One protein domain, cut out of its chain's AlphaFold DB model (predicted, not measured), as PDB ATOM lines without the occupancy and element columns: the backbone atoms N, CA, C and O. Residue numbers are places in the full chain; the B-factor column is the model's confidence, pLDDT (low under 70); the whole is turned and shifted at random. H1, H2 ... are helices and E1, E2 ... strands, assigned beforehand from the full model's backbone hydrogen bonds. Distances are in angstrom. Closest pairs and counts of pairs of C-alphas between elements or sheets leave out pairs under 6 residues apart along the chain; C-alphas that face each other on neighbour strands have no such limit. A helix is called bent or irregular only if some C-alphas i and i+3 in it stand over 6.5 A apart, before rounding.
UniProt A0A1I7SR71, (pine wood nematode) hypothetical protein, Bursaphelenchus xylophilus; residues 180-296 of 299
ATOM      1  N   HIS A 180     130.890  63.559  79.114       89.69
ATOM      2  CA  HIS A 180     131.642  62.617  79.932       89.69
ATOM      3  C   HIS A 180     132.728  63.341  80.721       89.69
ATOM      4  O   HIS A 180     133.074  64.490  80.445       89.69
ATOM      5  N   TYR A 181     133.248  62.666  81.738       86.81
ATOM      6  CA  TYR A 181     134.343  63.192  82.535       86.81
ATOM      7  C   TYR A 181     135.677  62.947  81.852       86.81
ATOM      8  O   TYR A 181     135.943  61.840  81.393       86.81
ATOM      9  N   GLU A 182     136.529  63.963  81.868       86.94
ATOM     10  CA  GLU A 182     137.889  63.892  81.359       86.94
ATOM     11  C   GLU A 182     138.861  64.393  82.432       86.94
ATOM     12  O   GLU A 182     138.610  65.388  83.120       86.94
ATOM     13  N   ASN A 183     139.988  63.696  82.580       84.81
ATOM     14  CA  ASN A 183     140.989  64.012  83.595       84.81
ATOM     15  C   ASN A 183     141.878  65.194  83.193       84.81
ATOM     16  O   ASN A 183     142.439  65.868  84.056       84.81
ATOM     17  N   CYS A 184     142.020  65.431  81.892       87.31
ATOM     18  CA  CYS A 184     142.823  66.511  81.341       87.31
ATOM     19  C   CYS A 184     142.070  67.161  80.179       87.31
ATOM     20  O   CYS A 184     142.296  66.859  79.010       87.31
ATOM     21  N   ALA A 185     141.152  68.062  80.516       85.44
ATOM     22  CA  ALA A 185     140.376  68.834  79.558       85.44
ATOM     23  C   ALA A 185     140.716  70.324  79.623       85.44
ATOM     24  O   ALA A 185     141.087  70.857  80.669       85.44
ATOM     25  N   ALA A 186     140.561  71.017  78.495       83.56
ATOM     26  CA  ALA A 186     140.714  72.465  78.453       83.56
ATOM     27  C   ALA A 186     139.600  73.154  79.278       83.56
ATOM     28  O   ALA A 186     138.428  72.779  79.146       83.56
ATOM     29  N   PRO A 187     139.914  74.190  80.082       84.69
ATOM     30  CA  PRO A 187     138.904  74.933  80.843       84.69
ATOM     31  C   PRO A 187     137.901  75.699  79.970       84.69
ATOM     32  O   PRO A 187     136.780  75.961  80.412       84.69
ATOM     33  N   CYS A 188     138.282  76.059  78.741       79.88
ATOM     34  CA  CYS A 188     137.365  76.598  77.739       79.88
ATOM     35  C   CYS A 188     136.946  75.503  76.758       79.88
ATOM     36  O   CYS A 188     137.766  74.704  76.309       79.88
ATOM     37  N   THR A 189     135.671  75.500  76.371       74.19
ATOM     38  CA  THR A 189     135.126  74.510  75.432       74.19
ATOM     39  C   THR A 189     134.398  75.179  74.286       74.19
ATOM     40  O   THR A 189     133.847  76.262  74.476       74.19
ATOM     41  N   SER A 190     134.359  74.535  73.122       79.00
ATOM     42  CA  SER A 190     133.547  74.992  71.994       79.00
ATOM     43  C   SER A 190     132.088  75.182  72.400       79.00
ATOM     44  O   SER A 190     131.497  74.336  73.077       79.00
ATOM     45  N   THR A 191     131.518  76.299  71.963       83.81
ATOM     46  CA  THR A 191     130.135  76.681  72.239       83.81
ATOM     47  C   THR A 191     129.360  76.904  70.941       83.81
ATOM     48  O   THR A 191     129.958  77.066  69.877       83.81
ATOM     49  N   CYS A 192     128.031  76.963  71.010       81.12
ATOM     50  CA  CYS A 192     127.197  77.318  69.859       81.12
ATOM     51  C   CYS A 192     127.427  78.754  69.359       81.12
ATOM     52  O   CYS A 192     127.164  79.041  68.194       81.12
ATOM     53  N   VAL A 193     127.893  79.655  70.229       75.31
ATOM     54  CA  VAL A 193     128.154  81.069  69.899       75.31
ATOM     55  C   VAL A 193     129.595  81.273  69.425       75.31
ATOM     56  O   VAL A 193     129.868  82.142  68.602       75.31
ATOM     57  N   ASP A 194     130.511  80.442  69.917       71.38
ATOM     58  CA  ASP A 194     131.927  80.458  69.586       71.38
ATOM     59  C   ASP A 194     132.450  79.024  69.443       71.38
ATOM     60  O   ASP A 194     132.732  78.328  70.426       71.38
ATOM     61  N   ILE A 195     132.561  78.576  68.191       56.88
ATOM     62  CA  ILE A 195     132.953  77.209  67.821       56.88
ATOM     63  C   ILE A 195     134.430  76.941  68.181       56.88
ATOM     64  O   ILE A 195     134.850  75.783  68.266       56.88
ATOM     65  N   ARG A 196     135.222  77.982  68.463       52.28
ATOM     66  CA  ARG A 196     136.616  77.882  68.906       52.28
ATOM     67  C   ARG A 196     136.904  78.998  69.913       52.28
ATOM     68  O   ARG A 196     137.493  79.995  69.500       52.28
ATOM     69  N   PRO A 197     136.589  78.823  71.212       56.38
ATOM     70  CA  PRO A 197     137.014  79.806  72.195       56.38
ATOM     71  C   PRO A 197     138.524  79.999  72.065       56.38
ATOM     72  O   PRO A 197     139.268  79.026  71.888       56.38
ATOM     73  N   ASP A 198     138.981  81.243  72.171       53.53
ATOM     74  CA  ASP A 198     140.391  81.656  72.152       53.53
ATOM     75  C   ASP A 198     141.204  81.120  73.358       53.53
ATOM     76  O   ASP A 198     142.166  81.723  73.820       53.53
ATOM     77  N   CYS A 199     140.899  79.910  73.828       59.59
ATOM     78  CA  CYS A 199     141.727  79.091  74.708       59.59
ATOM     79  C   CYS A 199     143.123  78.819  74.109       59.59
ATOM     80  O   CYS A 199     143.996  78.331  74.802       59.59
ATOM     81  N   LYS A 200     143.348  79.113  72.817       52.84
ATOM     82  CA  LYS A 200     144.675  79.048  72.183       52.84
ATOM     83  C   LYS A 200     145.555  80.266  72.470       52.84
ATOM     84  O   LYS A 200     146.762  80.168  72.291       52.84
ATOM     85  N   GLN A 201     144.973  81.408  72.848       54.16
ATOM     86  CA  GLN A 201     145.743  82.615  73.184       54.16
ATOM     87  C   GLN A 201     146.284  82.577  74.617       54.16
ATOM     88  O   GLN A 201     147.136  83.387  74.975       54.16
ATOM     89  N   HIS A 202     145.803  81.637  75.427       63.59
ATOM     90  CA  HIS A 202     146.146  81.511  76.832       63.59
ATOM     91  C   HIS A 202     146.642  80.096  77.121       63.59
ATOM     92  O   HIS A 202     146.004  79.120  76.740       63.59
ATOM     93  N   ASP A 203     147.777  79.995  77.805       70.94
ATOM     94  CA  ASP A 203     148.393  78.720  78.172       70.94
ATOM     95  C   ASP A 203     147.750  78.185  79.461       70.94
ATOM     96  O   ASP A 203     148.295  78.304  80.558       70.94
ATOM     97  N   TYR A 204     146.501  77.725  79.353       77.56
ATOM     98  CA  TYR A 204     145.776  77.170  80.492       77.56
ATOM     99  C   TYR A 204     146.189  75.722  80.751       77.56
ATOM    100  O   TYR A 204     146.136  74.881  79.852       77.56
ATOM    101  N   GLU A 205     146.495  75.411  82.010       82.69
ATOM    102  CA  GLU A 205     146.642  74.028  82.461       82.69
ATOM    103  C   GLU A 205     145.330  73.255  82.263       82.69
ATOM    104  O   GLU A 205     144.230  73.785  82.469       82.69
ATOM    105  N   CYS A 206     145.437  71.987  81.857       85.62
ATOM    106  CA  CYS A 206     144.261  71.141  81.745       85.62
ATOM    107  C   CYS A 206     143.703  70.806  83.130       85.62
ATOM    108  O   CYS A 206     144.431  70.640  84.108       85.62
ATOM    109  N   ILE A 207     142.384  70.684  83.200       85.69
ATOM    110  CA  ILE A 207     141.657  70.429  84.434       85.69
ATOM    111  C   ILE A 207     140.824  69.164  84.305       85.69
ATOM    112  O   ILE A 207     140.374  68.787  83.222       85.69
ATOM    113  N   ARG A 208     140.557  68.543  85.448       86.69
ATOM    114  CA  ARG A 208     139.586  67.460  85.554       86.69
ATOM    115  C   ARG A 208     138.183  68.044  85.477       86.69
ATOM    116  O   ARG A 208     137.801  68.772  86.386       86.69
ATOM    117  N   THR A 209     137.417  67.797  84.423       87.06
ATOM    118  CA  THR A 209     136.067  68.373  84.276       87.06
ATOM    119  C   THR A 209     135.226  67.584  83.274       87.06
ATOM    120  O   THR A 209     135.726  66.684  82.607       87.06
ATOM    121  N   CYS A 210     133.937  67.909  83.163       87.31
ATOM    122  CA  CYS A 210     133.070  67.315  82.148       87.31
ATOM    123  C   CYS A 210     133.246  68.005  80.790       87.31
ATOM    124  O   CYS A 210     133.208  69.240  80.691       87.31
ATOM    125  N   VAL A 211     133.367  67.207  79.734       88.00
ATOM    126  CA  VAL A 211     133.482  67.634  78.335       88.00
ATOM    127  C   VAL A 211     132.327  67.072  77.513       88.00
ATOM    128  O   VAL A 211     131.857  65.969  77.774       88.00
ATOM    129  N   CYS A 212     131.839  67.839  76.536       89.75
ATOM    130  CA  CYS A 212     130.770  67.358  75.661       89.75
ATOM    131  C   CYS A 212     131.251  66.180  74.811       89.75
ATOM    132  O   CYS A 212     132.402  66.153  74.370       89.75
ATOM    133  N   ASP A 213     130.349  65.237  74.554       90.56
ATOM    134  CA  ASP A 213     130.620  64.097  73.687       90.56
ATOM    135  C   ASP A 213     130.825  64.529  72.227       90.56
ATOM    136  O   ASP A 213     130.436  65.621  71.801       90.56
ATOM    137  N   ASN A 214     131.407  63.644  71.417       88.62
ATOM    138  CA  ASN A 214     131.614  63.901  69.993       88.62
ATOM    139  C   ASN A 214     130.298  64.269  69.283       88.62
ATOM    140  O   ASN A 214     129.320  63.525  69.324       88.62
ATOM    141  N   GLY A 215     130.299  65.406  68.584       85.81
ATOM    142  CA  GLY A 215     129.118  65.944  67.899       85.81
ATOM    143  C   GLY A 215     128.231  66.845  68.767       85.81
ATOM    144  O   GLY A 215     127.262  67.405  68.246       85.81
ATOM    145  N   PHE A 216     128.579  67.034  70.041       89.81
ATOM    146  CA  PHE A 216     127.927  67.959  70.960       89.81
ATOM    147  C   PHE A 216     128.851  69.126  71.315       89.81
ATOM    148  O   PHE A 216     130.073  68.996  71.350       89.81
ATOM    149  N   VAL A 217     128.259  70.287  71.577       87.50
ATOM    150  CA  VAL A 217     128.962  71.502  72.007       87.50
ATOM    151  C   VAL A 217     128.182  72.181  73.120       87.50
ATOM    152  O   VAL A 217     126.982  71.945  73.282       87.50
ATOM    153  N   GLN A 218     128.855  73.026  73.898       86.75
ATOM    154  CA  GLN A 218     128.166  73.761  74.948       86.75
ATOM    155  C   GLN A 218     127.254  74.832  74.374       86.75
ATOM    156  O   GLN A 218     127.532  75.431  73.339       86.75
ATOM    157  N   VAL A 219     126.169  75.106  75.079       82.38
ATOM    158  CA  VAL A 219     125.244  76.172  74.707       82.38
ATOM    159  C   VAL A 219     125.968  77.529  74.681       82.38
ATOM    160  O   VAL A 219     125.920  78.244  73.679       82.38
ATOM    161  N   SER A 220     126.706  77.860  75.744       82.94
ATOM    162  CA  SER A 220     127.459  79.115  75.865       82.94
ATOM    163  C   SER A 220     128.609  78.972  76.877       82.94
ATOM    164  O   SER A 220     128.656  77.983  77.609       82.94
ATOM    165  N   PRO A 221     129.506  79.971  77.010       81.62
ATOM    166  CA  PRO A 221     130.526  79.974  78.066       81.62
ATOM    167  C   PRO A 221     129.957  79.992  79.494       81.62
ATOM    168  O   PRO A 221     130.680  79.709  80.442       81.62
ATOM    169  N   LEU A 222     128.686  80.370  79.657       83.25
ATOM    170  CA  LEU A 222     127.990  80.447  80.944       83.25
ATOM    171  C   LEU A 222     126.987  79.303  81.147       83.25
ATOM    172  O   LEU A 222     126.469  79.117  82.247       83.25
ATOM    173  N   ASN A 223     126.730  78.506  80.113       83.94
ATOM    174  CA  ASN A 223     125.808  77.389  80.161       83.94
ATOM    175  C   ASN A 223     126.527  76.108  79.746       83.94
ATOM    176  O   ASN A 223     126.729  75.831  78.562       83.94
ATOM    177  N   ALA A 224     126.870  75.300  80.751       82.88
ATOM    178  CA  ALA A 224     127.654  74.093  80.562       82.88
ATOM    179  C   ALA A 224     126.887  72.916  79.915       82.88
ATOM    180  O   ALA A 224     127.461  71.837  79.758       82.88
ATOM    181  N   THR A 225     125.620  73.107  79.538       85.50
ATOM    182  CA  THR A 225     124.779  72.085  78.899       85.50
ATOM    183  C   THR A 225     125.284  71.764  77.493       85.50
ATOM    184  O   THR A 225     125.568  72.679  76.720       85.50
ATOM    185  N   CYS A 226     125.363  70.476  77.152       88.06
ATOM    186  CA  CYS A 226     125.808  69.999  75.845       88.06
ATOM    187  C   CYS A 226     124.612  69.700  74.929       88.06
ATOM    188  O   CYS A 226     123.762  68.863  75.243       88.06
ATOM    189  N   VAL A 227     124.563  70.376  73.780       88.88
ATOM    190  CA  VAL A 227     123.541  70.214  72.732       88.88
ATOM    191  C   VAL A 227     124.190  69.739  71.437       88.88
ATOM    192  O   VAL A 227     125.392  69.929  71.239       88.88
ATOM    193  N   ALA A 228     123.430  69.091  70.552       89.38
ATOM    194  CA  ALA A 228     123.998  68.625  69.290       89.38
ATOM    195  C   ALA A 228     124.448  69.832  68.454       89.38
ATOM    196  O   ALA A 228     123.708  70.802  68.315       89.38
ATOM    197  N   ALA A 229     125.628  69.775  67.832       85.50
ATOM    198  CA  ALA A 229     126.171  70.917  67.085       85.50
ATOM    199  C   ALA A 229     125.232  71.411  65.961       85.50
ATOM    200  O   ALA A 229     125.168  72.601  65.667       85.50
ATOM    201  N   ARG A 230     124.442  70.505  65.373       83.12
ATOM    202  CA  ARG A 230     123.406  70.822  64.371       83.12
ATOM    203  C   ARG A 230     122.212  71.614  64.924       83.12
ATOM    204  O   ARG A 230     121.490  72.233  64.156       83.12
ATOM    205  N   GLU A 231     121.988  71.580  66.235       84.56
ATOM    206  CA  GLU A 231     120.912  72.308  66.924       84.56
ATOM    207  C   GLU A 231     121.353  73.721  67.335       84.56
ATOM    208  O   GLU A 231     120.526  74.538  67.746       84.56
ATOM    209  N   CYS A 232     122.636  74.058  67.153       80.50
ATOM    210  CA  CYS A 232     123.154  75.381  67.474       80.50
ATOM    211  C   CYS A 232     122.495  76.503  66.672       80.50
ATOM    212  O   CYS A 232     122.444  77.612  67.175       80.50
ATOM    213  N   GLU A 233     121.949  76.268  65.474       74.94
ATOM    214  CA  GLU A 233     121.248  77.336  64.743       74.94
ATOM    215  C   GLU A 233     120.034  77.877  65.510       74.94
ATOM    216  O   GLU A 233     119.739  79.069  65.439       74.94
ATOM    217  N   VAL A 234     119.339  77.019  66.257       75.69
ATOM    218  CA  VAL A 234     118.183  77.411  67.073       75.69
ATOM    219  C   VAL A 234     118.663  78.020  68.389       75.69
ATOM    220  O   VAL A 234     118.260  79.128  68.740       75.69
ATOM    221  N   VAL A 235     119.599  77.350  69.063       71.00
ATOM    222  CA  VAL A 235     120.137  77.778  70.363       71.00
ATOM    223  C   VAL A 235     120.905  79.100  70.254       71.00
ATOM    224  O   VAL A 235     120.675  80.024  71.027       71.00
ATOM    225  N   ALA A 236     121.772  79.255  69.254       66.25
ATOM    226  CA  ALA A 236     122.522  80.489  69.031       66.25
ATOM    227  C   ALA A 236     121.605  81.663  68.674       66.25
ATOM    228  O   ALA A 236     121.923  82.793  69.030       66.25
ATOM    229  N   ARG A 237     120.456  81.430  68.017       66.62
ATOM    230  CA  ARG A 237     119.457  82.485  67.776       66.62
ATOM    231  C   ARG A 237     118.820  82.958  69.075       66.62
ATOM    232  O   ARG A 237     118.761  84.160  69.298       66.62
ATOM    233  N   GLU A 238     118.384  82.047  69.942       69.31
ATOM    234  CA  GLU A 238     117.838  82.414  71.256       69.31
ATOM    235  C   GLU A 238     118.872  83.168  72.105       69.31
ATOM    236  O   GLU A 238     118.573  84.232  72.644       69.31
ATOM    237  N   HIS A 239     120.120  82.696  72.127       66.75
ATOM    238  CA  HIS A 239     121.223  83.346  72.840       66.75
ATOM    239  C   HIS A 239     121.614  84.710  72.249       66.75
ATOM    240  O   HIS A 239     121.853  85.667  72.991       66.75
ATOM    241  N   ALA A 240     121.657  84.839  70.920       63.38
ATOM    242  CA  ALA A 240     121.888  86.118  70.251       63.38
ATOM    243  C   ALA A 240     120.788  87.127  70.612       63.38
ATOM    244  O   ALA A 240     121.090  88.278  70.938       63.38
ATOM    245  N   ASN A 241     119.531  86.680  70.656       66.88
ATOM    246  CA  ASN A 241     118.395  87.511  71.046       66.88
ATOM    247  C   ASN A 241     118.505  88.002  72.501       66.88
ATOM    248  O   ASN A 241     118.160  89.156  72.776       66.88
ATOM    249  N   SER A 242     119.037  87.170  73.410       74.69
ATOM    250  CA  SER A 242     119.249  87.514  74.825       74.69
ATOM    251  C   SER A 242     120.131  88.752  75.011       74.69
ATOM    252  O   SER A 242     119.862  89.567  75.890       74.69
ATOM    253  N   CYS A 243     121.153  88.941  74.169       77.88
ATOM    254  CA  CYS A 243     121.992  90.144  74.203       77.88
ATOM    255  C   CYS A 243     121.523  91.255  73.263       77.88
ATOM    256  O   CYS A 243     121.771  92.426  73.538       77.88
ATOM    257  N   GLN A 244     120.821  90.924  72.180       79.19
ATOM    258  CA  GLN A 244     120.326  91.916  71.226       79.19
ATOM    259  C   GLN A 244     119.268  92.847  71.837       79.19
ATOM    260  O   GLN A 244     119.198  94.020  71.474       79.19
ATOM    261  N   SER A 245     118.470  92.341  72.782       76.25
ATOM    262  CA  SER A 245     117.414  93.116  73.455       76.25
ATOM    263  C   SER A 245     117.852  93.737  74.787       76.25
ATOM    264  O   SER A 245     117.068  94.450  75.415       76.25
ATOM    265  N   LEU A 246     119.085  93.479  75.240       81.81
ATOM    266  CA  LEU A 246     119.572  93.898  76.553       81.81
ATOM    267  C   LEU A 246     120.532  95.089  76.442       81.81
ATOM    268  O   LEU A 246     121.621  94.984  75.881       81.81
ATOM    269  N   GLN A 247     120.157  96.221  77.038       86.12
ATOM    270  CA  GLN A 247     121.029  97.393  77.139       86.12
ATOM    271  C   GLN A 247     121.842  97.341  78.435       86.12
ATOM    272  O   GLN A 247     121.324  97.606  79.520       86.12
ATOM    273  N   CYS A 248     123.126  97.008  78.323       84.94
ATOM    274  CA  CYS A 248     124.045  97.050  79.453       84.94
ATOM    275  C   CYS A 248     124.564  98.471  79.709       84.94
ATOM    276  O   CYS A 248     124.754  99.255  78.779       84.94
ATOM    277  N   GLY A 249     124.795  98.804  80.982       83.50
ATOM    278  CA  GLY A 249     125.357 100.098  81.372       83.50
ATOM    279  C   GLY A 249     126.779 100.311  80.840       83.50
ATOM    280  O   GLY A 249     127.471  99.361  80.472       83.50
ATOM    281  N   SER A 250     127.239 101.565  80.826       87.12
ATOM    282  CA  SER A 250     128.592 101.919  80.378       87.12
ATOM    283  C   SER A 250     129.664 101.095  81.098       87.12
ATOM    284  O   SER A 250     129.655 100.985  82.323       87.12
ATOM    285  N   GLY A 251     130.598 100.519  80.337       85.31
ATOM    286  CA  GLY A 251     131.654  99.653  80.872       85.31
ATOM    287  C   GLY A 251     131.236  98.195  81.092       85.31
ATOM    288  O   GLY A 251     132.060  97.389  81.520       85.31
ATOM    289  N   MET A 252     130.005  97.812  80.753       89.69
ATOM    290  CA  MET A 252     129.546  96.422  80.766       89.69
ATOM    291  C   MET A 252     129.379  95.880  79.344       89.69
ATOM    292  O   MET A 252     128.979  96.595  78.430       89.69
ATOM    293  N   ARG A 253     129.642  94.585  79.179       85.62
ATOM    294  CA  ARG A 253     129.341  93.798  77.984       85.62
ATOM    295  C   ARG A 253     128.223  92.812  78.294       85.62
ATOM    296  O   ARG A 253     128.143  92.301  79.410       85.62
ATOM    297  N   CYS A 254     127.377  92.522  77.315       83.62
ATOM    298  CA  CYS A 254     126.451  91.408  77.452       83.62
ATOM    299  C   CYS A 254     127.194  90.093  77.204       83.62
ATOM    300  O   CYS A 254     127.901  89.953  76.207       83.62
ATOM    301  N   LEU A 255     127.040  89.145  78.121       81.50
ATOM    302  CA  LEU A 255     127.525  87.781  78.006       81.50
ATOM    303  C   LEU A 255     126.349  86.863  78.317       81.50
ATOM    304  O   LEU A 255     125.912  86.797  79.460       81.50
ATOM    305  N   ASP A 256     125.831  86.196  77.291       80.12
ATOM    306  CA  ASP A 256     124.734  85.238  77.425       80.12
ATOM    307  C   ASP A 256     123.485  85.779  78.165       80.12
ATOM    308  O   ASP A 256     122.991  85.194  79.122       80.12
ATOM    309  N   GLY A 257     123.010  86.970  77.788       82.12
ATOM    310  CA  GLY A 257     121.869  87.609  78.460       82.12
ATOM    311  C   GLY A 257     122.182  88.209  79.836       82.12
ATOM    312  O   GLY A 257     121.285  88.733  80.493       82.12
ATOM    313  N   PHE A 258     123.447  88.201  80.270       86.56
ATOM    314  CA  PHE A 258     123.887  88.840  81.507       86.56
ATOM    315  C   PHE A 258     124.793  90.037  81.221       86.56
ATOM    316  O   PHE A 258     125.812  89.920  80.542       86.56
ATOM    317  N   CYS A 259     124.489  91.195  81.811       87.25
ATOM    318  CA  CYS A 259     125.427  92.316  81.807       87.25
ATOM    319  C   CYS A 259     126.592  92.031  82.756       87.25
ATOM    320  O   CYS A 259     126.415  91.909  83.974       87.25
ATOM    321  N   ASN A 260     127.783  91.925  82.184       85.56
ATOM    322  CA  ASN A 260     129.024  91.597  82.862       85.56
ATOM    323  C   ASN A 260     130.018  92.752  82.669       85.56
ATOM    324  O   ASN A 260     130.140  93.239  81.544       85.56
ATOM    325  N   PRO A 261     130.733  93.226  83.702       90.06
ATOM    326  CA  PRO A 261     131.771  94.234  83.506       90.06
ATOM    327  C   PRO A 261     132.780  93.824  82.418       90.06
ATOM    328  O   PRO A 261     133.159  92.658  82.282       90.06
ATOM    329  N   SER A 262     133.198  94.783  81.595       88.12
ATOM    330  CA  SER A 262     134.047  94.506  80.423       88.12
ATOM    331  C   SER A 262     135.463  94.081  80.809       88.12
ATOM    332  O   SER A 262     136.133  93.408  80.035       88.12
ATOM    333  N   ASN A 263     135.900  94.436  82.018       86.19
ATOM    334  CA  ASN A 263     137.183  94.064  82.610       86.19
ATOM    335  C   ASN A 263     137.155  92.711  83.347       86.19
ATOM    336  O   ASN A 263     138.132  92.360  84.007       86.19
ATOM    337  N   CYS A 264     136.053  91.960  83.274       84.38
ATOM    338  CA  CYS A 264     135.983  90.638  83.886       84.38
ATOM    339  C   CYS A 264     136.822  89.604  83.122       84.38
ATOM    340  O   CYS A 264     136.815  89.619  81.883       84.38
ATOM    341  N   PRO A 265     137.470  88.664  83.840       84.06
ATOM    342  CA  PRO A 265     138.158  87.540  83.212       84.06
ATOM    343  C   PRO A 265     137.176  86.676  82.397       84.06
ATOM    344  O   PRO A 265     135.958  86.761  82.602       84.06
ATOM    345  N   PRO A 266     137.675  85.852  81.459       80.44
ATOM    346  CA  PRO A 266     136.836  84.880  80.768       80.44
ATOM    347  C   PRO A 266     136.220  83.895  81.768       80.44
ATOM    348  O   PRO A 266     136.853  83.508  82.752       80.44
ATOM    349  N   ALA A 267     134.980  83.483  81.511       82.25
ATOM    350  CA  ALA A 267     134.344  82.425  82.280       82.25
ATOM    351  C   ALA A 267     134.941  81.080  81.851       82.25
ATOM    352  O   ALA A 267     134.763  80.650  80.712       82.25
ATOM    353  N   LEU A 268     135.682  80.451  82.761       86.00
ATOM    354  CA  LEU A 268     136.298  79.143  82.566       86.00
ATOM    355  C   LEU A 268     135.571  78.106  83.415       86.00
ATOM    356  O   LEU A 268     135.063  78.425  84.494       86.00
ATOM    357  N   LYS A 269     135.547  76.857  82.949       85.94
ATOM    358  CA  LYS A 269     135.060  75.754  83.775       85.94
ATOM    359  C   LYS A 269     135.967  75.559  84.991       85.94
ATOM    360  O   LYS A 269     137.188  75.576  84.839       85.94
ATOM    361  N   PRO A 270     135.401  75.317  86.181       85.94
ATOM    362  CA  PRO A 270     136.178  74.908  87.340       85.94
ATOM    363  C   PRO A 270     136.549  73.409  87.278       85.94
ATOM    364  O   PRO A 270     135.842  72.617  86.641       85.94
ATOM    365  N   PRO A 271     137.619  72.984  87.979       86.44
ATOM    366  CA  PRO A 271     137.949  71.570  88.146       86.44
ATOM    367  C   PRO A 271     136.863  70.856  88.964       86.44
ATOM    368  O   PRO A 271     136.536  71.272  90.076       86.44
ATOM    369  N   MET A 272     136.294  69.785  88.417       83.56
ATOM    370  CA  MET A 272     135.185  69.030  88.989       83.56
ATOM    371  C   MET A 272     135.681  67.832  89.809       83.56
ATOM    372  O   MET A 272     136.490  67.018  89.358       83.56
ATOM    373  N   SER A 273     135.173  67.738  91.039       77.88
ATOM    374  CA  SER A 273     135.410  66.634  91.975       77.88
ATOM    375  C   SER A 273     134.193  65.712  92.018       77.88
ATOM    376  O   SER A 273     133.079  66.175  91.791       77.88
ATOM    377  N   SER A 274     134.383  64.443  92.399       70.69
ATOM    378  CA  SER A 274     133.314  63.445  92.589       70.69
ATOM    379  C   SER A 274     132.210  63.862  93.563       70.69
ATOM    380  O   SER A 274     131.138  63.275  93.550       70.69
ATOM    381  N   ARG A 275     132.434  64.888  94.393       74.81
ATOM    382  CA  ARG A 275     131.420  65.460  95.296       74.81
ATOM    383  C   ARG A 275     130.556  66.552  94.659       74.81
ATOM    384  O   ARG A 275     129.670  67.083  95.326       74.81
ATOM    385  N   CYS A 276     130.841  66.937  93.421       77.62
ATOM    386  CA  CYS A 276     130.192  68.046  92.738       77.62
ATOM    387  C   CYS A 276     129.213  67.526  91.691       77.62
ATOM    388  O   CYS A 276     129.583  66.718  90.845       77.62
ATOM    389  N   GLN A 277     127.967  67.992  91.768       72.12
ATOM    390  CA  GLN A 277     126.861  67.455  90.965       72.12
ATOM    391  C   GLN A 277     126.470  68.370  89.803       72.12
ATOM    392  O   GLN A 277     125.886  67.915  88.825       72.12
ATOM    393  N   LYS A 278     126.752  69.673  89.904       75.94
ATOM    394  CA  LYS A 278     126.410  70.646  88.864       75.94
ATOM    395  C   LYS A 278     127.313  71.867  88.907       75.94
ATOM    396  O   LYS A 278     127.870  72.215  89.947       75.94
ATOM    397  N   ILE A 279     127.399  72.535  87.764       80.69
ATOM    398  CA  ILE A 279     128.003  73.856  87.632       80.69
ATOM    399  C   ILE A 279     126.882  74.893  87.713       80.69
ATOM    400  O   ILE A 279     125.871  74.776  87.022       80.69
ATOM    401  N   VAL A 280     127.075  75.913  88.541       83.69
ATOM    402  CA  VAL A 280     126.152  77.036  88.710       83.69
ATOM    403  C   VAL A 280     126.808  78.355  88.343       83.69
ATOM    404  O   VAL A 280     128.029  78.510  88.406       83.69
ATOM    405  N   LEU A 281     125.970  79.320  87.974       85.44
ATOM    406  CA  LEU A 281     126.389  80.691  87.736       85.44
ATOM    407  C   LEU A 281     126.428  81.464  89.046       85.44
ATOM    408  O   LEU A 281     125.443  81.520  89.783       85.44
ATOM    409  N   VAL A 282     127.561  82.103  89.302       85.88
ATOM    410  CA  VAL A 282     127.766  82.964  90.466       85.88
ATOM    411  C   VAL A 282     128.363  84.295  90.033       85.88
ATOM    412  O   VAL A 282     128.892  84.431  88.926       85.88
ATOM    413  N   ARG A 283     128.288  85.294  90.913       84.56
ATOM    414  CA  ARG A 283     129.021  86.550  90.749       84.56
ATOM    415  C   ARG A 283     130.089  86.697  91.819       84.56
ATOM    416  O   ARG A 283     129.838  86.399  92.984       84.56
ATOM    417  N   ASP A 284     131.267  87.161  91.413       81.62
ATOM    418  CA  ASP A 284     132.330  87.528  92.346       81.62
ATOM    419  C   ASP A 284     132.074  88.912  92.980       81.62
ATOM    420  O   ASP A 284     131.101  89.607  92.671       81.62
ATOM    421  N   ARG A 285     132.981  89.348  93.862       81.94
ATOM    422  CA  ARG A 285     132.905  90.668  94.516       81.94
ATOM    423  C   ARG A 285     133.027  91.851  93.543       81.94
ATOM    424  O   ARG A 285     132.597  92.946  93.880       81.94
ATOM    425  N   ARG A 286     133.585  91.641  92.346       81.62
ATOM    426  CA  ARG A 286     133.662  92.631  91.256       81.62
ATOM    427  C   ARG A 286     132.445  92.556  90.335       81.62
ATOM    428  O   ARG A 286     132.445  93.177  89.275       81.62
ATOM    429  N   ASN A 287     131.407  91.816  90.735       81.88
ATOM    430  CA  ASN A 287     130.194  91.594  89.961       81.88
ATOM    431  C   ASN A 287     130.449  90.840  88.639       81.88
ATOM    432  O   ASN A 287     129.630  90.926  87.721       81.88
ATOM    433  N   CYS A 288     131.561  90.103  88.540       85.75
ATOM    434  CA  CYS A 288     131.896  89.283  87.384       85.75
ATOM    435  C   CYS A 288     131.167  87.949  87.430       85.75
ATOM    436  O   CYS A 288     131.242  87.229  88.427       85.75
ATOM    437  N   VAL A 289     130.491  87.602  86.338       84.94
ATOM    438  CA  VAL A 289     129.842  86.297  86.189       84.94
ATOM    439  C   VAL A 289     130.901  85.212  85.994       84.94
ATOM    440  O   VAL A 289     131.807  85.364  85.175       84.94
ATOM    441  N   SER A 290     130.782  84.125  86.752       86.25
ATOM    442  CA  SER A 290     131.695  82.982  86.724       86.25
ATOM    443  C   SER A 290     130.950  81.668  86.975       86.25
ATOM    444  O   SER A 290     129.795  81.667  87.409       86.25
ATOM    445  N   LEU A 291     131.617  80.557  86.668       85.00
ATOM    446  CA  LEU A 291     131.117  79.203  86.879       85.00
ATOM    447  C   LEU A 291     131.711  78.625  88.165       85.00
ATOM    448  O   LEU A 291     132.926  78.657  88.355       85.00
ATOM    449  N   LEU A 292     130.863  78.064  89.024       85.75
ATOM    450  CA  LEU A 292     131.278  77.403  90.259       85.75
ATOM    451  C   LEU A 292     130.658  76.011  90.355       85.75
ATOM    452  O   LEU A 292     129.524  75.800  89.934       85.75
ATOM    453  N   ASN A 293     131.394  75.071  90.938       83.81
ATOM    454  CA  ASN A 293     130.853  73.759  91.258       83.81
ATOM    455  C   ASN A 293     129.984  73.828  92.513       83.81
ATOM    456  O   ASN A 293     130.432  74.277  93.568       83.81
ATOM    457  N   GLU A 294     128.761  73.327  92.408       83.38
ATOM    458  CA  GLU A 294     127.917  73.048  93.559       83.38
ATOM    459  C   GLU A 294     128.181  71.614  94.014       83.38
ATOM    460  O   GLU A 294     127.929  70.645  93.287       83.38
ATOM    461  N   CYS A 295     128.744  71.494  95.212       81.94
ATOM    462  CA  CYS A 295     129.193  70.225  95.759       81.94
ATOM    463  C   CYS A 295     128.424  69.888  97.033       81.94
ATOM    464  O   CYS A 295     128.185  70.756  97.874       81.94
ATOM    465  N   SER A 296     128.048  68.619  97.179       74.00
ATOM    466  CA  SER A 296     127.403  68.130  98.390       74.00
ATOM    467  C   SER A 296     128.415  68.124  99.532       74.00
ATOM    468  O   SER A 296     129.446  67.449  99.475       74.00
TER     469      SER A 296
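What this domain is: This is residues 180 to 296 of the 299 residues of the protein "(pine wood nematode) hypothetical protein" of Bursaphelenchus xylophilus (UniProt A0A1I7SR71). Four separate two-stranded hairpins and one kinked helix make a loose ring: E7 and E8 form one long side, E4 of the hairpin E3 and E4 comes near E7 at Ala 224 and Ile 279, H1 runs from E3 and E4 to the small hairpin E5 and E6, and E6 of that hairpin comes back to E8 at Asn 260 and Val 289. The hairpin E1 and E2 meets E3 and E4 at Cys 212, a long link of residues 186 to 206 swings out to one side, and residues 262 to 275 run back along the ring from E6 to E7. The printed part has 117 residues, with one named helix and eight named strands in the order E1 E2 E3 E4 H1 E5 E6 E7 E8. Each sheet is antiparallel and the class is mixed, helices and strands. The whole is compact, with a radius of gyration of the C-alphas of 14.4 A and spans of 40 by 36 by 31 A.

Where its parts are: Find C-alpha 276 at (130.192, 68.046, 92.738); from there E7, residues 276 to 283, runs 18.6 A and bends by 55 degrees at residue 279. E8, residues 289 to 295, runs 18.7 A to C-alpha 295 at (129.193, 70.225, 95.759). E3 is residues 216 to 220 and E4 residues 223 to 228, 12.2 A and 14.1 A long. H1, residues 229 to 244, is 22.2 A long, has a kink of 33 degrees near residue 236, and is only just irregular: C-alphas 230 and 233 are 6.9 A apart. E5 is residues 252 to 255 and E6 residues 258 to 261. E1, residues 180 to 185, begins at C-alpha 180, (131.642, 62.617, 79.932), and E2 is residues 207 to 212.

How they stand to each other: Start at the hairpin E7 and E8, antiparallel at 151 degrees, where N 280 and O 292 are 2.8 A apart. The closest C-alphas of E4 and E7 are those of Ala 224 and Ile 279, 7.1 A. In the hairpin E3 and E4, N 217 and O 227 are 2.9 A apart. Phe 216 of E3 and Ala 229 of H1 have the closest C-alphas of that pair, 5.2 A. At H1's other end, the closest C-alphas of H1 and E5 are those of Cys 243 and Cys 254, 5.7 A. In the hairpin E5 and E6, N 253 and O 260 are 2.8 A apart. Asn 260 and Val 289 are the closest C-alphas of E6 and E8, 6.3 A. In the hairpin E1 and E2, N 182 and O 209 are 2.9 A apart; C-alphas 212 and 226, the closest of E2 and E4, are 5.6 A apart. E1 and H1 are apart. In H1, 8 of 12 O i to N i+4 pairs are within hydrogen-bond range.

The domain as a whole: The two farthest C-alphas, of Ser 250 and Ser 274, are 40.6 A apart. The printed part has no cut. The links E1 to E2 and E6 to E7 are long. The mean pLDDT of the printed part is 80.4; look for values under 70 at residues 195 to 202 and 236 to 241.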